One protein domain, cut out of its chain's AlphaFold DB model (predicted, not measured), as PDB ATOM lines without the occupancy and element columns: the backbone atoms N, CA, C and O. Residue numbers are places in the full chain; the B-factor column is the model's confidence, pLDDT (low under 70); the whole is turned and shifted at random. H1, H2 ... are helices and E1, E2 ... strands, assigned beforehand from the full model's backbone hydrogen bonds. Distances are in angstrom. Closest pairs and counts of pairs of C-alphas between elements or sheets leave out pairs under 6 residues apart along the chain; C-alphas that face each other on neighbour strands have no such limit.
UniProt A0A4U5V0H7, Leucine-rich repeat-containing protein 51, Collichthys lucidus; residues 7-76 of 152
ATOM      1  N   ASP A   7      39.218 -15.904  26.437       88.94
ATOM      2  CA  ASP A   7      39.371 -15.098  27.643       88.94
ATOM      3  C   ASP A   7      39.118 -15.936  28.903       88.94
ATOM      4  O   ASP A   7      38.003 -16.355  29.182       88.94
ATOM      5  N   LEU A   8      40.177 -16.195  29.664       87.19
ATOM      6  CA  LEU A   8      40.170 -16.879  30.959       87.19
ATOM      7  C   LEU A   8      40.529 -15.904  32.092       87.19
ATOM      8  O   LEU A   8      41.067 -16.303  33.125       87.19
ATOM      9  N   SER A   9      40.279 -14.608  31.899       86.75
ATOM     10  CA  SER A   9      40.556 -13.594  32.914       86.75
ATOM     11  C   SER A   9      39.596 -13.694  34.095       86.75
ATOM     12  O   SER A   9      38.429 -14.039  33.914       86.75
ATOM     13  N   PHE A  10      40.058 -13.310  35.290       86.88
ATOM     14  CA  PHE A  10      39.235 -13.258  36.514       86.88
ATOM     15  C   PHE A  10      38.600 -14.605  36.900       86.88
ATOM     16  O   PHE A  10      37.536 -14.653  37.515       86.88
ATOM     17  N   LYS A  11      39.258 -15.714  36.549       87.56
ATOM     18  CA  LYS A  11      38.814 -17.077  36.867       87.56
ATOM     19  C   LYS A  11      39.424 -17.626  38.152       87.56
ATOM     20  O   LYS A  11      39.176 -18.767  38.508       87.56
ATOM     21  N   HIS A  12      40.218 -16.818  38.857       87.25
ATOM     22  CA  HIS A  12      40.939 -17.224  40.066       87.25
ATOM     23  C   HIS A  12      41.849 -18.447  39.854       87.25
ATOM     24  O   HIS A  12      42.163 -19.157  40.808       87.25
ATOM     25  N   ILE A  13      42.329 -18.658  38.623       86.88
ATOM     26  CA  ILE A  13      43.194 -19.788  38.273       86.88
ATOM     27  C   ILE A  13      44.514 -19.642  39.031       86.88
ATOM     28  O   ILE A  13      45.225 -18.654  38.856       86.88
ATOM     29  N   SER A  14      44.834 -20.606  39.885       84.00
ATOM     30  CA  SER A  14      46.115 -20.686  40.598       84.00
ATOM     31  C   SER A  14      47.095 -21.647  39.930       84.00
ATOM     32  O   SER A  14      48.295 -21.404  39.968       84.00
ATOM     33  N   SER A  15      46.579 -22.695  39.280       82.19
ATOM     34  CA  SER A  15      47.355 -23.721  38.582       82.19
ATOM     35  C   SER A  15      46.909 -23.849  37.128       82.19
ATOM     36  O   SER A  15      45.716 -23.967  36.834       82.19
ATOM     37  N   LEU A  16      47.867 -23.885  36.198       81.00
ATOM     38  CA  LEU A  16      47.584 -24.147  34.784       81.00
ATOM     39  C   LEU A  16      46.968 -25.532  34.563       81.00
ATOM     40  O   LEU A  16      46.162 -25.696  33.646       81.00
ATOM     41  N   ALA A  17      47.261 -26.495  35.440       79.88
ATOM     42  CA  ALA A  17      46.657 -27.823  35.408       79.88
ATOM     43  C   ALA A  17      45.157 -27.817  35.734       79.88
ATOM     44  O   ALA A  17      44.483 -28.788  35.423       79.88
ATOM     45  N   ASP A  18      44.615 -26.752  36.329       79.94
ATOM     46  CA  ASP A  18      43.174 -26.606  36.564       79.94
ATOM     47  C   ASP A  18      42.501 -25.696  35.532       79.94
ATOM     48  O   ASP A  18      41.287 -25.768  35.350       79.94
ATOM     49  N   SER A  19      43.281 -24.923  34.770       81.94
ATOM     50  CA  SER A  19      42.750 -23.956  33.803       81.94
ATOM     51  C   SER A  19      41.868 -24.574  32.712       81.94
ATOM     52  O   SER A  19      40.899 -23.948  32.315       81.94
ATOM     53  N   TRP A  20      42.132 -25.807  32.271       80.69
ATOM     54  CA  TRP A  20      41.305 -26.551  31.302       80.69
ATOM     55  C   TRP A  20      39.884 -26.908  31.776       80.69
ATOM     56  O   TRP A  20      39.033 -27.206  30.945       80.69
ATOM     57  N   LYS A  21      39.605 -26.875  33.087       82.56
ATOM     58  CA  LYS A  21      38.252 -27.094  33.632       82.56
ATOM     59  C   LYS A  21      37.402 -25.825  33.571       82.56
ATOM     60  O   LYS A  21      36.182 -25.902  33.689       82.56
ATOM     61  N   GLU A  22      38.043 -24.671  33.414       87.75
ATOM     62  CA  GLU A  22      37.371 -23.381  33.381       87.75
ATOM     63  C   GLU A  22      36.797 -23.094  31.997       87.75
ATOM     64  O   GLU A  22      37.462 -23.240  30.969       87.75
ATOM     65  N   GLU A  23      35.560 -22.607  31.967       85.31
ATOM     66  CA  GLU A  23      34.968 -22.119  30.730       85.31
ATOM     67  C   GLU A  23      35.430 -20.682  30.437       85.31
ATOM     68  O   GLU A  23      35.243 -19.794  31.280       85.31
ATOM     69  N   PRO A  24      35.981 -20.410  29.240       86.12
ATOM     70  CA  PRO A  24      36.296 -19.059  28.798       86.12
ATOM     71  C   PRO A  24      35.084 -18.137  28.862       86.12
ATOM     72  O   PRO A  24      33.964 -18.532  28.533       86.12
ATOM     73  N   SER A  25      35.308 -16.887  29.257       83.88
ATOM     74  CA  SER A  25      34.265 -15.878  29.290       83.88
ATOM     75  C   SER A  25      33.753 -15.591  27.877       83.88
ATOM     76  O   SER A  25      34.504 -15.485  26.900       83.88
ATOM     77  N   SER A  26      32.432 -15.475  27.759       72.31
ATOM     78  CA  SER A  26      31.785 -15.009  26.541       72.31
ATOM     79  C   SER A  26      32.050 -13.513  26.396       72.31
ATOM     80  O   SER A  26      31.344 -12.662  26.932       72.31
ATOM     81  N   GLY A  27      33.125 -13.180  25.685       69.44
ATOM     82  CA  GLY A  27      33.400 -11.802  25.306       69.44
ATOM     83  C   GLY A  27      32.319 -11.233  24.379       69.44
ATOM     84  O   GLY A  27      31.410 -11.925  23.922       69.44
ATOM     85  N   LEU A  28      32.479  -9.961  24.005       68.88
ATOM     86  CA  LEU A  28      31.584  -9.265  23.064       68.88
ATOM     87  C   LEU A  28      31.486  -9.941  21.686       68.88
ATOM     88  O   LEU A  28      30.577  -9.651  20.911       68.88
ATOM     89  N   ARG A  29      32.443 -10.815  21.358       76.12
ATOM     90  CA  ARG A  29      32.454 -11.594  20.124       76.12
ATOM     91  C   ARG A  29      32.328 -13.081  20.453       76.12
ATOM     92  O   ARG A  29      33.108 -13.570  21.269       76.12
ATOM     93  N   PRO A  30      31.419 -13.809  19.785       75.62
ATOM     94  CA  PRO A  30      31.268 -15.236  20.007       75.62
ATOM     95  C   PRO A  30      32.545 -15.980  19.614       75.62
ATOM     96  O   PRO A  30      33.125 -15.767  18.543       75.62
ATOM     97  N   LEU A  31      32.974 -16.868  20.504       81.62
ATOM     98  CA  LEU A  31      34.081 -17.775  20.263       81.62
ATOM     99  C   LEU A  31      33.633 -18.856  19.278       81.62
ATOM    100  O   LEU A  31      32.649 -19.557  19.508       81.62
ATOM    101  N   LYS A  32      34.358 -18.997  18.168       84.44
ATOM    102  CA  LYS A  32      34.116 -20.075  17.208       84.44
ATOM    103  C   LYS A  32      34.808 -21.341  17.692       84.44
ATOM    104  O   LYS A  32      36.001 -21.296  17.995       84.44
ATOM    105  N   ARG A  33      34.073 -22.450  17.726       87.38
ATOM    106  CA  ARG A  33      34.605 -23.784  18.014       87.38
ATOM    107  C   ARG A  33      34.595 -24.647  16.750       87.38
ATOM    108  O   ARG A  33      33.765 -24.426  15.869       87.38
ATOM    109  N   ASN A  34      35.535 -25.584  16.645       85.44
ATOM    110  CA  ASN A  34      35.538 -26.623  15.614       85.44
ATOM    111  C   ASN A  34      34.650 -27.818  16.033       85.44
ATOM    112  O   ASN A  34      34.011 -27.795  17.087       85.44
ATOM    113  N   SER A  35      34.625 -28.876  15.220       86.44
ATOM    114  CA  SER A  35      33.910 -30.130  15.510       86.44
ATOM    115  C   SER A  35      34.417 -30.869  16.754       86.44
ATOM    116  O   SER A  35      33.688 -31.672  17.320       86.44
ATOM    117  N   GLU A  36      35.642 -30.583  17.200       84.25
ATOM    118  CA  GLU A  36      36.261 -31.144  18.408       84.25
ATOM    119  C   GLU A  36      36.029 -30.273  19.652       84.25
ATOM    120  O   GLU A  36      36.674 -30.474  20.676       84.25
ATOM    121  N   MET A  37      35.144 -29.271  19.572       85.06
ATOM    122  CA  MET A  37      34.872 -28.312  20.650       85.06
ATOM    123  C   MET A  37      36.069 -27.428  21.047       85.06
ATOM    124  O   MET A  37      35.998 -26.714  22.047       85.06
ATOM    125  N   LYS A  38      37.125 -27.384  20.227       87.69
ATOM    126  CA  LYS A  38      38.285 -26.504  20.411       87.69
ATOM    127  C   LYS A  38      38.069 -25.147  19.761       87.69
ATOM    128  O   LYS A  38      37.431 -25.031  18.715       87.69
ATOM    129  N   TYR A  39      38.638 -24.105  20.349       88.25
ATOM    130  CA  TYR A  39      38.506 -22.730  19.891       88.25
ATOM    131  C   TYR A  39      39.397 -22.428  18.684       88.25
ATOM    132  O   TYR A  39      40.611 -22.626  18.700       88.25
ATOM    133  N   LEU A  40      38.787 -21.856  17.647       87.56
ATOM    134  CA  LEU A  40      39.458 -21.339  16.455       87.56
ATOM    135  C   LEU A  40      39.990 -19.921  16.723       87.56
ATOM    136  O   LEU A  40      39.540 -18.934  16.129       87.56
ATOM    137  N   SER A  41      40.924 -19.818  17.666       86.00
ATOM    138  CA  SER A  41      41.571 -18.568  18.061       86.00
ATOM    139  C   SER A  41      43.088 -18.705  18.042       86.00
ATOM    140  O   SER A  41      43.629 -19.796  18.172       86.00
ATOM    141  N   ARG A  42      43.771 -17.572  17.886       85.06
ATOM    142  CA  ARG A  42      45.235 -17.460  17.980       85.06
ATOM    143  C   ARG A  42      45.668 -16.610  19.172       85.06
ATOM    144  O   ARG A  42      46.821 -16.192  19.253       85.06
ATOM    145  N   SER A  43      44.736 -16.289  20.059       84.38
ATOM    146  CA  SER A  43      44.953 -15.354  21.154       84.38
ATOM    147  C   SER A  43      44.350 -15.923  22.429       84.38
ATOM    148  O   SER A  43      43.166 -16.257  22.446       84.38
ATOM    149  N   LEU A  44      45.155 -16.019  23.484       86.69
ATOM    150  CA  LEU A  44      44.745 -16.527  24.790       86.69
ATOM    151  C   LEU A  44      45.010 -15.470  25.861       86.69
ATOM    152  O   LEU A  44      46.101 -14.906  25.940       86.69
ATOM    153  N   ARG A  45      44.008 -15.202  26.694       88.75
ATOM    154  CA  ARG A  45      44.090 -14.237  27.784       88.75
ATOM    155  C   ARG A  45      43.910 -14.946  29.115       88.75
ATOM    156  O   ARG A  45      42.860 -15.515  29.370       88.75
ATOM    157  N   LEU A  46      44.920 -14.875  29.968       85.56
ATOM    158  CA  LEU A  46      44.962 -15.452  31.315       85.56
ATOM    159  C   LEU A  46      45.167 -14.357  32.374       85.56
ATOM    160  O   LEU A  46      45.686 -14.619  33.458       85.56
ATOM    161  N   SER A  47      44.781 -13.117  32.060       85.50
ATOM    162  CA  SER A  47      45.042 -11.955  32.911       85.50
ATOM    163  C   SER A  47      44.246 -11.966  34.222       85.50
ATOM    164  O   SER A  47      43.146 -12.507  34.272       85.50
ATOM    165  N   ASN A  48      44.746 -11.307  35.268       87.69
ATOM    166  CA  ASN A  48      44.049 -11.185  36.563       87.69
ATOM    167  C   ASN A  48      43.695 -12.545  37.193       87.69
ATOM    168  O   ASN A  48      42.578 -12.765  37.663       87.69
ATOM    169  N   ASN A  49      44.653 -13.466  37.177       89.12
ATOM    170  CA  ASN A  49      44.562 -14.749  37.860       89.12
ATOM    171  C   ASN A  49      45.644 -14.843  38.952       89.12
ATOM    172  O   ASN A  49      46.383 -13.896  39.218       89.12
ATOM    173  N   ASN A  50      45.710 -15.979  39.638       87.44
ATOM    174  CA  ASN A  50      46.673 -16.243  40.705       87.44
ATOM    175  C   ASN A  50      47.773 -17.214  40.254       87.44
ATOM    176  O   ASN A  50      48.339 -17.901  41.098       87.44
ATOM    177  N   ILE A  51      48.068 -17.276  38.952       85.88
ATOM    178  CA  ILE A  51      49.039 -18.218  38.394       85.88
ATOM    179  C   ILE A  51      50.423 -17.883  38.948       85.88
ATOM    180  O   ILE A  51      50.880 -16.740  38.838       85.88
ATOM    181  N   THR A  52      51.063 -18.873  39.561       80.81
ATOM    182  CA  THR A  52      52.394 -18.754  40.172       80.81
ATOM    183  C   THR A  52      53.504 -19.309  39.293       80.81
ATOM    184  O   THR A  52      54.616 -18.784  39.321       80.81
ATOM    185  N   ASP A  53      53.187 -20.319  38.489       77.00
ATOM    186  CA  ASP A  53      54.108 -21.062  37.637       77.00
ATOM    187  C   ASP A  53      53.519 -21.252  36.234       77.00
ATOM    188  O   ASP A  53      52.303 -21.268  36.035       77.00
ATOM    189  N   LEU A  54      54.406 -21.352  35.243       78.88
ATOM    190  CA  LEU A  54      54.038 -21.587  33.845       78.88
ATOM    191  C   LEU A  54      54.306 -23.029  33.397       78.88
ATOM    192  O   LEU A  54      54.275 -23.324  32.199       78.88
ATOM    193  N   CYS A  55      54.550 -23.925  34.354       75.38
ATOM    194  CA  CYS A  55      54.758 -25.336  34.087       75.38
ATOM    195  C   CYS A  55      53.533 -25.912  33.364       75.38
ATOM    196  O   CYS A  55      52.388 -25.595  33.683       75.38
ATOM    197  N   ASP A  56      53.773 -26.745  32.351       73.25
ATOM    198  CA  ASP A  56      52.726 -27.393  31.558       73.25
ATOM    199  C   ASP A  56      51.764 -26.455  30.796       73.25
ATOM    200  O   ASP A  56      50.717 -26.922  30.351       73.25
ATOM    201  N   LEU A  57      52.096 -25.178  30.541       80.88
ATOM    202  CA  LEU A  57      51.247 -24.245  29.764       80.88
ATOM    203  C   LEU A  57      50.808 -24.793  28.391       80.88
ATOM    204  O   LEU A  57      49.728 -24.462  27.899       80.88
ATOM    205  N   GLN A  58      51.600 -25.682  27.793       78.75
ATOM    206  CA  GLN A  58      51.263 -26.366  26.540       78.75
ATOM    207  C   GLN A  58      49.973 -27.192  26.627       78.75
ATOM    208  O   GLN A  58      49.228 -27.266  25.647       78.75
ATOM    209  N   ARG A  59      49.674 -27.791  27.788       83.31
ATOM    210  CA  ARG A  59      48.479 -28.625  27.983       83.31
ATOM    211  C   ARG A  59      47.184 -27.819  27.839       83.31
ATOM    212  O   ARG A  59      46.390 -28.171  26.965       83.31
ATOM    213  N   PRO A  60      46.949 -26.734  28.603       83.88
ATOM    214  CA  PRO A  60      45.742 -25.938  28.438       83.88
ATOM    215  C   PRO A  60      45.698 -25.218  27.090       83.88
ATOM    216  O   PRO A  60      44.629 -25.137  26.495       83.88
ATOM    217  N   VAL A  61      46.833 -24.765  26.541       86.00
ATOM    218  CA  VAL A  61      46.858 -24.152  25.200       86.00
ATOM    219  C   VAL A  61      46.392 -25.148  24.128       86.00
ATOM    220  O   VAL A  61      45.549 -24.795  23.309       86.00
ATOM    221  N   SER A  62      46.863 -26.399  24.167       85.12
ATOM    222  CA  SER A  62      46.460 -27.462  23.226       85.12
ATOM    223  C   SER A  62      45.050 -28.005  23.472       85.12
ATOM    224  O   SER A  62      44.423 -28.555  22.561       85.12
ATOM    225  N   HIS A  63      44.549 -27.867  24.701       87.50
ATOM    226  CA  HIS A  63      43.176 -28.200  25.059       87.50
ATOM    227  C   HIS A  63      42.193 -27.160  24.510       87.50
ATOM    228  O   HIS A  63      41.193 -27.515  23.890       87.50
ATOM    229  N   PHE A  64      42.490 -25.873  24.705       87.56
ATOM    230  CA  PHE A  64      41.605 -24.789  24.299       87.56
ATOM    231  C   PHE A  64      41.707 -24.462  22.817       87.56
ATOM    232  O   PHE A  64      40.679 -24.258  22.178       87.56
ATOM    233  N   LEU A  65      42.910 -24.367  22.257       86.50
ATOM    234  CA  LEU A  65      43.089 -23.951  20.871       86.50
ATOM    235  C   LEU A  65      43.075 -25.152  19.936       86.50
ATOM    236  O   LEU A  65      43.717 -26.168  20.185       86.50
ATOM    237  N   ALA A  66      42.372 -25.003  18.815       88.12
ATOM    238  CA  ALA A  66      42.413 -25.991  17.743       88.12
ATOM    239  C   ALA A  66      43.821 -26.091  17.129       88.12
ATOM    240  O   ALA A  66      44.261 -27.177  16.772       88.12
ATOM    241  N   GLU A  67      44.531 -24.961  17.048       85.06
ATOM    242  CA  GLU A  67      45.875 -24.863  16.477       85.06
ATOM    243  C   GLU A  67      46.822 -24.174  17.476       85.06
ATOM    244  O   GLU A  67      47.128 -22.986  17.322       85.06
ATOM    245  N   PRO A  68      47.295 -24.888  18.518       83.44
ATOM    246  CA  PRO A  68      48.185 -24.317  19.532       83.44
ATOM    247  C   PRO A  68      49.492 -23.793  18.926       83.44
ATOM    248  O   PRO A  68      50.046 -22.802  19.398       83.44
ATOM    249  N   SER A  69      49.942 -24.394  17.820       80.31
ATOM    250  CA  SER A  69      51.143 -23.975  17.102       80.31
ATOM    251  C   SER A  69      51.027 -22.600  16.437       80.31
ATOM    252  O   SER A  69      52.033 -21.986  16.093       80.31
ATOM    253  N   GLN A  70      49.805 -22.097  16.263       81.38
ATOM    254  CA  GLN A  70      49.532 -20.797  15.664       81.38
ATOM    255  C   GLN A  70      49.206 -19.718  16.707       81.38
ATOM    256  O   GLN A  70      48.683 -18.658  16.346       81.38
ATOM    257  N   LEU A  71      49.475 -19.971  17.994       82.69
ATOM    258  CA  LEU A  71      49.297 -18.988  19.059       82.69
ATOM    259  C   LEU A  71      50.139 -17.736  18.757       82.69
ATOM    260  O   LEU A  71      51.365 -17.763  18.785       82.69
ATOM    261  N   ALA A  72      49.460 -16.630  18.463       83.19
ATOM    262  CA  ALA A  72      50.068 -15.354  18.100       83.19
ATOM    263  C   ALA A  72      50.090 -14.356  19.266       83.19
ATOM    264  O   ALA A  72      50.832 -13.377  19.221       83.19
ATOM    265  N   TRP A  73      49.251 -14.560  20.288       85.31
ATOM    266  CA  TRP A  73      49.164 -13.657  21.434       85.31
ATOM    267  C   TRP A  73      48.801 -14.392  22.723       85.31
ATOM    268  O   TRP A  73      47.834 -15.154  22.754       85.31
ATOM    269  N   LEU A  74      49.549 -14.118  23.790       85.00
ATOM    270  CA  LEU A  74      49.320 -14.657  25.123       85.00
ATOM    271  C   LEU A  74      49.448 -13.537  26.156       85.00
ATOM    272  O   LEU A  74      50.503 -12.916  26.269       85.00
ATOM    273  N   ASP A  75      48.391 -13.303  26.927       84.56
ATOM    274  CA  ASP A  75      48.377 -12.296  27.990       84.56
ATOM    275  C   ASP A  75      48.341 -12.952  29.370       84.56
ATOM    276  O   ASP A  75      47.350 -13.566  29.756       84.56
ATOM    277  N   LEU A  76      49.437 -12.794  30.111       82.50
ATOM    278  CA  LEU A  76      49.630 -13.282  31.480       82.50
ATOM    279  C   LEU A  76      49.665 -12.135  32.504       82.50
ATOM    280  O   LEU A  76      50.131 -12.317  33.630       82.50
TER     281      LEU A  76
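This is residues 7 to 76 of the 152 residues of the protein "Leucine-rich repeat-containing protein 51" of Collichthys lucidus (UniProt A0A4U5V0H7). What shape is this? It has little regular structure: a rounded body mostly of loops, with two short parallel strands, E1 and E2, side by side and the short helices H2 and H1 across from them. How is it made up? The 70 printed residues, with H1, E1, H2, E2 in order, are mixed in class, under half in named elements. It is compact, radius of gyration of the C-alphas 11.3 A, spanning 31 by 25 by 21 A.

Where are the strands? E1, residues 43 to 45, 6.8 A, begins at C-alpha (44.953, -15.354, 21.154); E2, residues 73 to 75, 6.7 A, ends at C-alpha (48.377, -12.296, 27.990). Where are the helices? H2 is residues 58 to 64, 10.0 A; H1 is residues 16 to 19, 4.9 A.

How do the strands pair? E1 and E2 are parallel at 2 degrees; N 44 and O 73, 2.9 A apart, are within hydrogen-bond range. E1, H2, E2 form a strand-helix-strand unit, parallel neighbours with a helix between in sequence, its crossover right-handed. And the helices? H2 touches H1, closest C-alphas Pro 60 and Ser 19, 6.5 A. Every O i to N i+4 pair in H2 is within range; H1 is too short for one.

Which links are long? H1 to E1, 23 residues, and E1 to H2, 12. Any cut or low confidence? The printed part has no cut; residues 27 to 28 have pLDDT under 70.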